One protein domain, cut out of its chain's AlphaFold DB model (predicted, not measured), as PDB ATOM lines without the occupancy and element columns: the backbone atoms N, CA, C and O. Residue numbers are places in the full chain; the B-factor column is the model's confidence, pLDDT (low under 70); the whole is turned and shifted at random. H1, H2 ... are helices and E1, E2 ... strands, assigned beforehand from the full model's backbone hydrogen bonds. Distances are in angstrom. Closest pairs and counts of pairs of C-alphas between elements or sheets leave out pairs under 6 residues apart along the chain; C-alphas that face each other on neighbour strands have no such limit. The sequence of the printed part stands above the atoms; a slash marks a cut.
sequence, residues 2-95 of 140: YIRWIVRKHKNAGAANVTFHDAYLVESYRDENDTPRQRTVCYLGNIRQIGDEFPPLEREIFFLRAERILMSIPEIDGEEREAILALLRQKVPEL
ATOM      1  N   TYR A   2     159.187 187.617 188.817       95.62
ATOM      2  CA  TYR A   2     160.515 186.975 188.790       95.62
ATOM      3  C   TYR A   2     160.426 185.440 188.777       95.62
ATOM      4  O   TYR A   2     159.396 184.867 189.140       95.62
ATOM      5  N   ILE A   3     161.515 184.766 188.382       97.75
ATOM      6  CA  ILE A   3     161.603 183.299 188.411       97.75
ATOM      7  C   ILE A   3     162.183 182.822 189.740       97.75
ATOM      8  O   ILE A   3     163.343 183.087 190.064       97.75
ATOM      9  N   ARG A   4     161.400 182.045 190.489       97.88
ATOM     10  CA  ARG A   4     161.887 181.309 191.655       97.88
ATOM     11  C   ARG A   4     162.294 179.899 191.249       97.88
ATOM     12  O   ARG A   4     161.449 179.088 190.875       97.88
ATOM     13  N   TRP A   5     163.579 179.596 191.402       97.81
ATOM     14  CA  TRP A   5     164.128 178.262 191.177       97.81
ATOM     15  C   TRP A   5     164.148 177.448 192.468       97.81
ATOM     16  O   TRP A   5     164.738 177.868 193.463       97.81
ATOM     17  N   ILE A   6     163.537 176.266 192.448       97.12
ATOM     18  CA  ILE A   6     163.658 175.278 193.522       97.12
ATOM     19  C   ILE A   6     164.566 174.158 193.030       97.12
ATOM     20  O   ILE A   6     164.280 173.523 192.018       97.12
ATOM     21  N   VAL A   7     165.658 173.908 193.753       95.25
ATOM     22  CA  VAL A   7     166.624 172.861 193.404       95.25
ATOM     23  C   VAL A   7     166.443 171.667 194.330       95.25
ATOM     24  O   VAL A   7     166.506 171.796 195.552       95.25
ATOM     25  N   ARG A   8     166.235 170.486 193.749       92.31
ATOM     26  CA  ARG A   8     166.070 169.224 194.478       92.31
ATOM     27  C   ARG A   8     167.136 168.229 194.042       92.31
ATOM     28  O   ARG A   8     167.313 167.978 192.853       92.31
ATOM     29  N   LYS A   9     167.840 167.629 195.002       87.44
ATOM     30  CA  LYS A   9     168.757 166.514 194.722       87.44
ATOM     31  C   LYS A   9     167.971 165.217 194.559       87.44
ATOM     32  O   LYS A   9     166.921 165.037 195.181       87.44
ATOM     33  N   HIS A  10     168.493 164.295 193.755       83.38
ATOM     34  CA  HIS A  10     167.975 162.934 193.732       83.38
ATOM     35  C   HIS A  10     168.059 162.305 195.139       83.38
ATOM     36  O   HIS A  10     169.063 162.474 195.832       83.38
ATOM     37  N   LYS A  11     167.018 161.565 195.562       77.75
ATOM     38  CA  LYS A  11     166.945 160.952 196.909       77.75
ATOM     39  C   LYS A  11     168.150 160.052 197.212       77.75
ATOM     40  O   LYS A  11     168.598 159.993 198.349       77.75
ATOM     41  N   ASN A  12     168.702 159.426 196.175       74.69
ATOM     42  CA  ASN A  12     169.926 158.635 196.239       74.69
ATOM     43  C   ASN A  12     171.055 159.377 195.513       74.69
ATOM     44  O   ASN A  12     171.438 158.990 194.409       74.69
ATOM     45  N   ALA A  13     171.549 160.467 196.103       63.97
ATOM     46  CA  ALA A  13     172.592 161.304 195.501       63.97
ATOM     47  C   ALA A  13     173.919 160.552 195.257       63.97
ATOM     48  O   ALA A  13     174.680 160.931 194.378       63.97
ATOM     49  N   GLY A  14     174.174 159.454 195.985       67.38
ATOM     50  CA  GLY A  14     175.336 158.585 195.752       67.38
ATOM     51  C   GLY A  14     175.214 157.654 194.537       67.38
ATOM     52  O   GLY A  14     176.215 157.093 194.112       67.38
ATOM     53  N   ALA A  15     174.010 157.480 193.976       70.12
ATOM     54  CA  ALA A  15     173.754 156.573 192.850       70.12
ATOM     55  C   ALA A  15     173.507 157.302 191.519       70.12
ATOM     56  O   ALA A  15     173.622 156.700 190.456       70.12
ATOM     57  N   ALA A  16     173.150 158.587 191.566       72.81
ATOM     58  CA  ALA A  16     172.895 159.392 190.380       72.81
ATOM     59  C   ALA A  16     173.333 160.835 190.631       72.81
ATOM     60  O   ALA A  16     172.800 161.503 191.521       72.81
ATOM     61  N   ASN A  17     174.271 161.321 189.816       86.31
ATOM     62  CA  ASN A  17     174.718 162.710 189.828       86.31
ATOM     63  C   ASN A  17     173.703 163.598 189.090       86.31
ATOM     64  O   ASN A  17     173.969 164.086 187.994       86.31
ATOM     65  N   VAL A  18     172.493 163.699 189.646       90.75
ATOM     66  CA  VAL A  18     171.365 164.411 189.033       90.75
ATOM     67  C   VAL A  18     170.718 165.359 190.035       90.75
ATOM     68  O   VAL A  18     170.376 164.970 191.160       90.75
ATOM     69  N   THR A  19     170.488 166.595 189.597       93.88
ATOM     70  CA  THR A  19     169.664 167.579 190.305       93.88
ATOM     71  C   THR A  19     168.510 168.052 189.428       93.88
ATOM     72  O   THR A  19     168.576 168.034 188.204       93.88
ATOM     73  N   PHE A  20     167.411 168.428 190.067       94.69
ATOM     74  CA  PHE A  20     166.181 168.865 189.423       94.69
ATOM     75  C   PHE A  20     165.978 170.340 189.743       94.69
ATOM     76  O   PHE A  20     166.009 170.713 190.915       94.69
ATOM     77  N   HIS A  21     165.761 171.158 188.716       97.31
ATOM     78  CA  HIS A  21     165.531 172.595 188.841       97.31
ATOM     79  C   HIS A  21     164.104 172.901 188.396       97.31
ATOM     80  O   HIS A  21     163.787 172.813 187.211       97.31
ATOM     81  N   ASP A  22     163.242 173.220 189.355       97.81
ATOM     82  CA  ASP A  22     161.844 173.587 189.128       97.81
ATOM     83  C   ASP A  22     161.717 175.113 189.040       97.81
ATOM     84  O   ASP A  22     162.133 175.820 189.962       97.81
ATOM     85  N   ALA A  23     161.141 175.616 187.948       98.31
ATOM     86  CA  ALA A  23     160.916 177.040 187.719       98.31
ATOM     87  C   ALA A  23     159.476 177.433 188.063       98.31
ATOM     88  O   ALA A  23     158.522 176.870 187.524       98.31
ATOM     89  N   TYR A  24     159.318 178.437 188.921       98.25
ATOM     90  CA  TYR A  24     158.027 179.039 189.247       98.25
ATOM     91  C   TYR A  24     158.046 180.521 188.899       98.25
ATOM     92  O   TYR A  24     158.969 181.231 189.304       98.25
ATOM     93  N   LEU A  25     157.016 180.995 188.201       98.06
ATOM     94  CA  LEU A  25     156.782 182.423 188.046       98.06
ATOM     95  C   LEU A  25     156.145 182.947 189.330       98.06
ATOM     96  O   LEU A  25     155.120 182.428 189.782       98.06
ATOM     97  N   VAL A  26     156.761 183.957 189.930       97.62
ATOM     98  CA  VAL A  26     156.299 184.563 191.177       97.62
ATOM     99  C   VAL A  26     156.073 186.049 190.959       97.62
ATOM    100  O   VAL A  26     156.918 186.765 190.418       97.62
ATOM    101  N   GLU A  27     154.923 186.516 191.420       95.62
ATOM    102  CA  GLU A  27     154.591 187.928 191.469       95.62
ATOM    103  C   GLU A  27     154.804 188.450 192.888       95.62
ATOM    104  O   GLU A  27     154.338 187.851 193.863       95.62
ATOM    105  N   SER A  28     155.509 189.575 192.989       94.12
ATOM    106  CA  SER A  28     155.655 190.348 194.221       94.12
ATOM    107  C   SER A  28     154.711 191.541 194.158       94.12
ATOM    108  O   SER A  28     154.732 192.280 193.179       94.12
ATOM    109  N   TYR A  29     153.926 191.747 195.208       94.06
ATOM    110  CA  TYR A  29     152.973 192.849 195.318       94.06
ATOM    111  C   TYR A  29     152.937 193.357 196.762       94.06
ATOM    112  O   TYR A  29     153.552 192.765 197.653       94.06
ATOM    113  N   ARG A  30     152.242 194.467 197.012       95.00
ATOM    114  CA  ARG A  30     151.969 194.952 198.371       95.00
ATOM    115  C   ARG A  30     150.487 194.802 198.677       95.00
ATOM    116  O   ARG A  30     149.663 195.017 197.793       95.00
ATOM    117  N   ASP A  31     150.170 194.364 199.890       94.81
ATOM    118  CA  ASP A  31     148.782 194.292 200.351       94.81
ATOM    119  C   ASP A  31     148.251 195.670 200.787       94.81
ATOM    120  O   ASP A  31     148.946 196.681 200.698       94.81
ATOM    121  N   GLU A  32     147.002 195.712 201.253       95.50
ATOM    122  CA  GLU A  32     146.309 196.938 201.678       95.50
ATOM    123  C   GLU A  32     147.028 197.687 202.817       95.50
ATOM    124  O   GLU A  32     146.838 198.888 202.982       95.50
ATOM    125  N   ASN A  33     147.888 196.996 203.574       95.94
ATOM    126  CA  ASN A  33     148.687 197.566 204.661       95.94
ATOM    127  C   ASN A  33     150.118 197.911 204.211       95.94
ATOM    128  O   ASN A  33     151.027 197.962 205.041       95.94
ATOM    129  N   ASP A  34     150.349 198.060 202.903       93.56
ATOM    130  CA  ASP A  34     151.664 198.251 202.282       93.56
ATOM    131  C   ASP A  34     152.659 197.107 202.589       93.56
ATOM    132  O   ASP A  34     153.864 197.240 202.383       93.56
ATOM    133  N   THR A  35     152.207 195.938 203.057       95.94
ATOM    134  CA  THR A  35     153.125 194.849 203.425       95.94
ATOM    135  C   THR A  35     153.544 194.057 202.182       95.94
ATOM    136  O   THR A  35     152.678 193.649 201.404       95.94
ATOM    137  N   PRO A  36     154.847 193.779 201.972       95.31
ATOM    138  CA  PRO A  36     155.302 192.960 200.851       95.31
ATOM    139  C   PRO A  36     154.745 191.532 200.913       95.31
ATOM    140  O   PRO A  36     154.923 190.814 201.900       95.31
ATOM    141  N   ARG A  37     154.114 191.096 199.824       96.19
ATOM    142  CA  ARG A  37     153.571 189.751 199.621       96.19
ATOM    143  C   ARG A  37     154.089 189.150 198.324       96.19
ATOM    144  O   ARG A  37     154.585 189.843 197.438       96.19
ATOM    145  N   GLN A  38     153.981 187.831 198.236       96.38
ATOM    146  CA  GLN A  38     154.344 187.073 197.049       96.38
ATOM    147  C   GLN A  38     153.287 186.015 196.775       96.38
ATOM    148  O   GLN A  38     152.828 185.344 197.703       96.38
ATOM    149  N   ARG A  39     152.950 185.819 195.501       95.56
ATOM    150  CA  ARG A  39     152.121 184.697 195.055       95.56
ATOM    151  C   ARG A  39     152.779 183.973 193.893       95.56
ATOM    152  O   ARG A  39     153.427 184.583 193.047       95.56
ATOM    153  N   THR A  40     152.622 182.653 193.865       96.88
ATOM    154  CA  THR A  40     153.013 181.862 192.693       96.88
ATOM    155  C   THR A  40     151.961 182.072 191.616       96.88
ATOM    156  O   THR A  40     150.787 181.816 191.865       96.88
ATOM    157  N   VAL A  41     152.390 182.539 190.448       95.94
ATOM    158  CA  VAL A  41     151.528 182.728 189.279       95.94
ATOM    159  C   VAL A  41     151.357 181.395 188.566       95.94
ATOM    160  O   VAL A  41     150.241 180.920 188.387       95.94
ATOM    161  N   CYS A  42     152.466 180.737 188.228       96.75
ATOM    162  CA  CYS A  42     152.435 179.429 187.588       96.75
ATOM    163  C   CYS A  42     153.730 178.641 187.815       96.75
ATOM    164  O   CYS A  42     154.753 179.157 188.272       96.75
ATOM    165  N   TYR A  43     153.668 177.357 187.477       97.81
ATOM    166  CA  TYR A  43     154.829 176.489 187.353       97.81
ATOM    167  C   TYR A  43     155.236 176.423 185.879       97.81
ATOM    168  O   TYR A  43     154.429 176.023 185.045       97.81
ATOM    169  N   LEU A  44     156.473 176.811 185.568       97.62
ATOM    170  CA  LEU A  44     156.993 176.917 184.198       97.62
ATOM    171  C   LEU A  44     157.663 175.626 183.712       97.62
ATOM    172  O   LEU A  44     157.902 175.459 182.520       97.62
ATOM    173  N   GLY A  45     157.948 174.694 184.622       96.75
ATOM    174  CA  GLY A  45     158.480 173.380 184.287       96.75
ATOM    175  C   GLY A  45     159.702 172.985 185.106       96.75
ATOM    176  O   GLY A  45     160.144 173.690 186.014       96.75
ATOM    177  N   ASN A  46     160.251 171.826 184.747       96.31
ATOM    178  CA  ASN A  46     161.443 171.253 185.353       96.31
ATOM    179  C   ASN A  46     162.480 170.928 184.282       96.31
ATOM    180  O   ASN A  46     162.132 170.436 183.199       96.31
ATOM    181  N   ILE A  47     163.743 171.137 184.640       96.88
ATOM    182  CA  ILE A  47     164.900 170.663 183.891       96.88
ATOM    183  C   ILE A  47     165.854 169.905 184.816       96.88
ATOM    184  O   ILE A  47     166.044 170.260 185.985       96.88
ATOM    185  N   ARG A  48     166.446 168.832 184.290       94.75
ATOM    186  CA  ARG A  48     167.435 168.027 185.005       94.75
ATOM    187  C   ARG A  48     168.832 168.500 184.659       94.75
ATOM    188  O   ARG A  48     169.146 168.688 183.491       94.75
ATOM    189  N   GLN A  49     169.670 168.630 185.672       94.75
ATOM    190  CA  GLN A  49     171.105 168.822 185.525       94.75
ATOM    191  C   GLN A  49     171.793 167.492 185.827       94.75
ATOM    192  O   GLN A  49     171.491 166.871 186.852       94.75
ATOM    193  N   ILE A  50     172.674 167.044 184.937       92.44
ATOM    194  CA  ILE A  50     173.467 165.824 185.104       92.44
ATOM    195  C   ILE A  50     174.925 166.252 185.237       92.44
ATOM    196  O   ILE A  50     175.484 166.842 184.317       92.44
ATOM    197  N   GLY A  51     175.531 165.986 186.394       90.31
ATOM    198  CA  GLY A  51     176.760 166.683 186.764       90.31
ATOM    199  C   GLY A  51     176.525 168.188 186.805       90.31
ATOM    200  O   GLY A  51     175.589 168.638 187.465       90.31
ATOM    201  N   ASP A  52     177.345 168.934 186.072       90.75
ATOM    202  CA  ASP A  52     177.288 170.396 186.042       90.75
ATOM    203  C   ASP A  52     176.518 170.945 184.831       90.75
ATOM    204  O   ASP A  52     176.326 172.155 184.719       90.75
ATOM    205  N   GLU A  53     175.982 170.078 183.971       92.38
ATOM    206  CA  GLU A  53     175.381 170.478 182.699       92.38
ATOM    207  C   GLU A  53     173.879 170.193 182.629       92.38
ATOM    208  O   GLU A  53     173.375 169.169 183.104       92.38
ATOM    209  N   PHE A  54     173.151 171.101 181.979       94.94
ATOM    210  CA  PHE A  54     171.803 170.827 181.494       94.94
ATOM    211  C   PHE A  54     171.901 170.160 180.116       94.94
ATOM    212  O   PHE A  54     172.483 170.760 179.210       94.94
ATOM    213  N   PRO A  55     171.325 168.960 179.907       93.00
ATOM    214  CA  PRO A  55     171.406 168.285 178.617       93.00
ATOM    215  C   PRO A  55     170.844 169.162 177.484       93.00
ATOM    216  O   PRO A  55     169.723 169.657 177.628       93.00
ATOM    217  N   PRO A  56     171.550 169.310 176.343       92.75
ATOM    218  CA  PRO A  56     171.176 170.229 175.268       92.75
ATOM    219  C   PRO A  56     169.701 170.177 174.865       92.75
ATOM    220  O   PRO A  56     168.973 171.150 175.011       92.75
ATOM    221  N   LEU A  57     169.202 169.006 174.467       91.00
ATOM    222  CA  LEU A  57     167.805 168.871 174.057       91.00
ATOM    223  C   LEU A  57     166.807 169.187 175.187       91.00
ATOM    224  O   LEU A  57     165.730 169.719 174.932       91.00
ATOM    225  N   GLU A  58     167.142 168.853 176.438       93.81
ATOM    226  CA  GLU A  58     166.251 169.119 177.572       93.81
ATOM    227  C   GLU A  58     166.102 170.621 177.839       93.81
ATOM    228  O   GLU A  58     165.026 171.029 178.276       93.81
ATOM    229  N   ARG A  59     167.126 171.433 177.528       95.69
ATOM    230  CA  ARG A  59     167.056 172.902 177.611       95.69
ATOM    231  C   ARG A  59     165.979 173.460 176.690       95.69
ATOM    232  O   ARG A  59     165.080 174.151 177.163       95.69
ATOM    233  N   GLU A  60     166.000 173.080 175.416       94.19
ATOM    234  CA  GLU A  60     165.022 173.586 174.443       94.19
ATOM    235  C   GLU A  60     163.618 173.024 174.685       94.19
ATOM    236  O   GLU A  60     162.636 173.759 174.634       94.19
ATOM    237  N   ILE A  61     163.494 171.748 175.067       93.94
ATOM    238  CA  ILE A  61     162.191 171.184 175.450       93.94
ATOM    239  C   ILE A  61     161.630 171.889 176.696       93.94
ATOM    240  O   ILE A  61     160.419 172.079 176.812       93.94
ATOM    241  N   PHE A  62     162.466 172.235 177.678       97.38
ATOM    242  CA  PHE A  62     162.047 173.056 178.815       97.38
ATOM    243  C   PHE A  62     161.556 174.431 178.355       97.38
ATOM    244  O   PHE A  62     160.455 174.820 178.742       97.38
ATOM    245  N   PHE A  63     162.314 175.108 177.494       96.31
ATOM    246  CA  PHE A  63     161.982 176.446 177.021       96.31
ATOM    247  C   PHE A  63     160.659 176.488 176.241       96.31
ATOM    248  O   PHE A  63     159.758 177.224 176.631       96.31
ATOM    249  N   LEU A  64     160.473 175.608 175.249       94.56
ATOM    250  CA  LEU A  64     159.229 175.507 174.463       94.56
ATOM    251  C   LEU A  64     157.994 175.232 175.338       94.56
ATOM    252  O   LEU A  64     156.893 175.717 175.080       94.56
ATOM    253  N   ARG A  65     158.155 174.432 176.401       96.69
ATOM    254  CA  ARG A  65     157.069 174.181 177.361       96.69
ATOM    255  C   ARG A  65     156.763 175.421 178.195       96.69
ATOM    256  O   ARG A  65     155.587 175.717 178.392       96.69
ATOM    257  N   ALA A  66     157.789 176.116 178.683       97.38
ATOM    258  CA  ALA A  66     157.626 177.327 179.480       97.38
ATOM    259  C   ALA A  66     156.959 178.445 178.667       97.38
ATOM    260  O   ALA A  66     155.996 179.042 179.141       97.38
ATOM    261  N   GLU A  67     157.400 178.658 177.426       96.19
ATOM    262  CA  GLU A  67     156.783 179.586 176.476       96.19
ATOM    263  C   GLU A  67     155.302 179.269 176.279       96.19
ATOM    264  O   GLU A  67     154.451 180.117 176.536       96.19
ATOM    265  N   ARG A  68     154.964 178.017 175.949       95.94
ATOM    266  CA  ARG A  68     153.567 177.599 175.780       95.94
ATOM    267  C   ARG A  68     152.713 177.825 177.033       95.94
ATOM    268  O   ARG A  68     151.538 178.167 176.910       95.94
ATOM    269  N   ILE A  69     153.273 177.624 178.229       96.62
ATOM    270  CA  ILE A  69     152.581 177.913 179.494       96.62
ATOM    271  C   ILE A  69     152.324 179.417 179.617       96.62
ATOM    272  O   ILE A  69     151.195 179.803 179.903       96.62
ATOM    273  N   LEU A  70     153.319 180.264 179.350       96.44
ATOM    274  CA  LEU A  70     153.153 181.720 179.389       96.44
ATOM    275  C   LEU A  70     152.128 182.213 178.362       96.44
ATOM    276  O   LEU A  70     151.304 183.057 178.694       96.44
ATOM    277  N   MET A  71     152.111 181.640 177.154       94.88
ATOM    278  CA  MET A  71     151.093 181.942 176.137       94.88
ATOM    279  C   MET A  71     149.666 181.637 176.601       94.88
ATOM    280  O   MET A  71     148.720 182.221 176.079       94.88
ATOM    281  N   SER A  72     149.502 180.720 177.555       95.25
ATOM    282  CA  SER A  72     148.188 180.328 178.066       95.25
ATOM    283  C   SER A  72     147.676 181.190 179.224       95.25
ATOM    284  O   SER A  72     146.556 180.957 179.673       95.25
ATOM    285  N   ILE A  73     148.464 182.159 179.707       95.00
ATOM    286  CA  ILE A  73     148.110 183.040 180.830       95.00
ATOM    287  C   ILE A  73     147.660 184.400 180.268       95.00
ATOM    288  O   ILE A  73     148.505 185.147 179.775       95.00
ATOM    289  N   PRO A  74     146.356 184.738 180.315       93.06
ATOM    290  CA  PRO A  74     145.826 185.962 179.707       93.06
ATOM    291  C   PRO A  74     146.386 187.261 180.290       93.06
ATOM    292  O   PRO A  74     146.427 188.273 179.597       93.06
ATOM    293  N   GLU A  75     146.788 187.245 181.558       92.38
ATOM    294  CA  GLU A  75     147.302 188.410 182.282       92.38
ATOM    295  C   GLU A  75     148.741 188.775 181.896       92.38
ATOM    296  O   GLU A  75     149.197 189.853 182.264       92.38
ATOM    297  N   ILE A  76     149.445 187.895 181.172       93.69
ATOM    298  CA  ILE A  76     150.826 188.110 180.730       93.69
ATOM    299  C   ILE A  76     150.813 188.501 179.252       93.69
ATOM    300  O   ILE A  76     150.611 187.664 178.357       93.69
ATOM    301  N   ASP A  77     151.061 189.783 179.001       94.25
ATOM    302  CA  ASP A  77     151.181 190.323 177.652       94.25
ATOM    303  C   ASP A  77     152.479 189.876 176.946       94.25
ATOM    304  O   ASP A  77     153.282 189.100 177.472       94.25
ATOM    305  N   GLY A  78     152.659 190.311 175.695       94.00
ATOM    306  CA  GLY A  78     153.822 189.933 174.892       94.00
ATOM    307  C   GLY A  78     155.147 190.455 175.453       94.00
ATOM    308  O   GLY A  78     156.128 189.721 175.453       94.00
ATOM    309  N   GLU A  79     155.184 191.683 175.969       95.94
ATOM    310  CA  GLU A  79     156.420 192.289 176.478       95.94
ATOM    311  C   GLU A  79     156.852 191.633 177.796       95.94
ATOM    312  O   GLU A  79     158.018 191.260 177.960       95.94
ATOM    313  N   GLU A  80     155.907 191.408 178.713       95.38
ATOM    314  CA  GLU A  80     156.187 190.708 179.963       95.38
ATOM    315  C   GLU A  80     156.606 189.256 179.699       95.38
ATOM    316  O   GLU A  80     157.525 188.744 180.344       95.38
ATOM    317  N   ARG A  81     155.994 188.598 178.709       96.25
ATOM    318  CA  ARG A  81     156.377 187.247 178.292       96.25
ATOM    319  C   ARG A  81     157.820 187.185 177.815       96.25
ATOM    320  O   ARG A  81     158.564 186.348 178.326       96.25
ATOM    321  N   GLU A  82     158.228 188.070 176.910       96.31
ATOM    322  CA  GLU A  82     159.614 188.136 176.433       96.31
ATOM    323  C   GLU A  82     160.594 188.399 177.585       96.31
ATOM    324  O   GLU A  82     161.626 187.733 177.703       96.31
ATOM    325  N   ALA A  83     160.243 189.292 178.514       96.75
ATOM    326  CA  ALA A  83     161.058 189.548 179.699       96.75
ATOM    327  C   ALA A  83     161.204 188.299 180.592       96.75
ATOM    328  O   ALA A  83     162.301 187.992 181.070       96.75
ATOM    329  N   ILE A  84     160.124 187.541 180.806       97.19
ATOM    330  CA  ILE A  84     160.154 186.294 181.583       97.19
ATOM    331  C   ILE A  84     160.990 185.221 180.868       97.19
ATOM    332  O   ILE A  84     161.784 184.531 181.516       97.19
ATOM    333  N   LEU A  85     160.849 185.083 179.549       97.12
ATOM    334  CA  LEU A  85     161.635 184.149 178.739       97.12
ATOM    335  C   LEU A  85     163.132 184.487 178.793       97.12
ATOM    336  O   LEU A  85     163.957 183.591 179.001       97.12
ATOM    337  N   ALA A  86     163.490 185.770 178.733       97.00
ATOM    338  CA  ALA A  86     164.865 186.224 178.913       97.00
ATOM    339  C   ALA A  86     165.424 185.851 180.302       97.00
ATOM    340  O   ALA A  86     166.564 185.389 180.406       97.00
ATOM    341  N   LEU A  87     164.625 185.965 181.374       97.12
ATOM    342  CA  LEU A  87     165.027 185.517 182.718       97.12
ATOM    343  C   LEU A  87     165.267 184.001 182.787       97.12
ATOM    344  O   LEU A  87     166.174 183.555 183.492       97.12
ATOM    345  N   LEU A  88     164.484 183.193 182.064       97.56
ATOM    346  CA  LEU A  88     164.729 181.752 181.969       97.56
ATOM    347  C   LEU A  88     166.055 181.460 181.255       97.56
ATOM    348  O   LEU A  88     166.830 180.631 181.747       97.56
ATOM    349  N   ARG A  89     166.354 182.177 180.160       96.88
ATOM    350  CA  ARG A  89     167.601 182.010 179.391       96.88
ATOM    351  C   ARG A  89     168.863 182.337 180.182       96.88
ATOM    352  O   ARG A  89     169.898 181.727 179.935       96.88
ATOM    353  N   GLN A  90     168.783 183.196 181.197       96.44
ATOM    354  CA  GLN A  90     169.924 183.463 182.083       96.44
ATOM    355  C   GLN A  90     170.408 182.213 182.840       96.44
ATOM    356  O   GLN A  90     171.600 182.089 183.109       96.44
ATOM    357  N   LYS A  91     169.506 181.285 183.196       95.94
ATOM    358  CA  LYS A  91     169.876 180.024 183.866       95.94
ATOM    359  C   LYS A  91     169.970 178.848 182.896       95.94
ATOM    360  O   LYS A  91     170.792 177.957 183.098       95.94
ATOM    361  N   VAL A  92     169.103 178.824 181.888       96.38
ATOM    362  CA  VAL A  92     169.014 177.766 180.880       96.38
ATOM    363  C   VAL A  92     169.333 178.392 179.519       96.38
ATOM    364  O   VAL A  92     168.409 178.760 178.791       96.38
ATOM    365  N   PRO A  93     170.624 178.576 179.191       95.00
ATOM    366  CA  PRO A  93     171.025 179.282 177.980       95.00
ATOM    367  C   PRO A  93     170.593 178.529 176.722       95.00
ATOM    368  O   PRO A  93     170.358 177.317 176.758       95.00
ATOM    369  N   GLU A  94     170.502 179.266 175.618       94.31
ATOM    370  CA  GLU A  94     170.330 178.703 174.277       94.31
ATOM    371  C   GLU A  94     171.432 177.702 173.940       94.31
ATOM    372  O   GLU A  94     172.521 177.707 174.524       94.31
ATOM    373  N   LEU A  95     171.125 176.821 172.993       95.06
ATOM    374  CA  LEU A  95     172.126 175.917 172.452       95.06
ATOM    375  C   LEU A  95     173.091 176.694 171.569       95.06
ATOM    376  O   LEU A  95     172.685 177.470 170.709       95.06
TER     377      LEU A  95
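Overview. This is residues 2 to 95 of the 140 residues of an uncharacterized protein of Roseiflexus castenholzii (strain DSM 13941 / HLO8) (UniProt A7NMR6). Picture a long, twisted sheet of three strands with a hairpin of two helices, H1 and H2, packed side by side over one of its faces; the other face bears no named helix. E3 bends by 74 degrees at residue 42, and the turns at the two ends of the sheet make the longest axis, one linking E1 to E2 and the other E2 to E3. The printed part has 94 residues, with three strands and then two helices in the order E1, E2, E3, H1, H2; the sheet order is E1 - E2 - E3, all antiparallel, and the class is mixed, helices and strands. The whole is elongated, spanning 49 by 28 by 19 A, and only just loose, close to compact, with a radius of gyration of the C-alphas of 15.2 A.

Along the chain. Find C-alpha 2 at (160.515, 186.975, 188.790); from there E1 runs through residues 2 to 9. Next comes E2, residues 18 to 30, 37.4 A from first to last C-alpha. E3, residues 36 to 50, begins at C-alpha 36 at (155.302, 192.960, 200.851) and is 36.3 A long. H1, residues 56 to 71, covers 23.3 A, and H2, residues 78 to 91, covers 20.9 A, ending at C-alpha 91 at (169.876, 180.024, 183.866).

Arrangement. Start with the sheet, a meander, each strand the antiparallel neighbour of the one before. E1 and E2 form a hairpin at 150 degrees; look at N 4 and O 24, 2.8 A apart and within hydrogen-bond range. E2 and E3 form a hairpin at 164 degrees, with N 25 and O 42 within hydrogen-bond range at 2.9 A. H1 and H2 lie on the same face of the sheet, giving two layers, helices on one face of a sheet. H1 lies over E3 at a height over the sheet of 8.1 A and runs along the strands, at 26 degrees to E3 on the local plane; their closest C-alphas, those of Leu 44 and Ala 66, are 4.8 A apart. H2 lies over E1 and E2 at a height over the sheet of 8.9 A and only just runs along the strands, at 29.6 degrees to E1 on the local plane; the closest C-alphas of E1 and H2 are those of Ile 3 and Leu 87, 7.0 A apart. H1 and H2, a helical hairpin, touch at a shallow tilt of 25 degrees, opposite ways, with the C-alphas of Leu 70 and Arg 81 closest at 6.5 A. Of the O i to N i+4 pairs, 11 of 12 in H1 and 9 of 10 in H2 are within hydrogen-bond range.

Size, cuts and confidence. The two C-alphas farthest apart are those of Ala 15 and Glu 32, at 49.6 A. The printed part has no cut and no long link. In the B-factor column the mean pLDDT of the printed part is 93.6; look at residues 13 to 14 for the two values under 70.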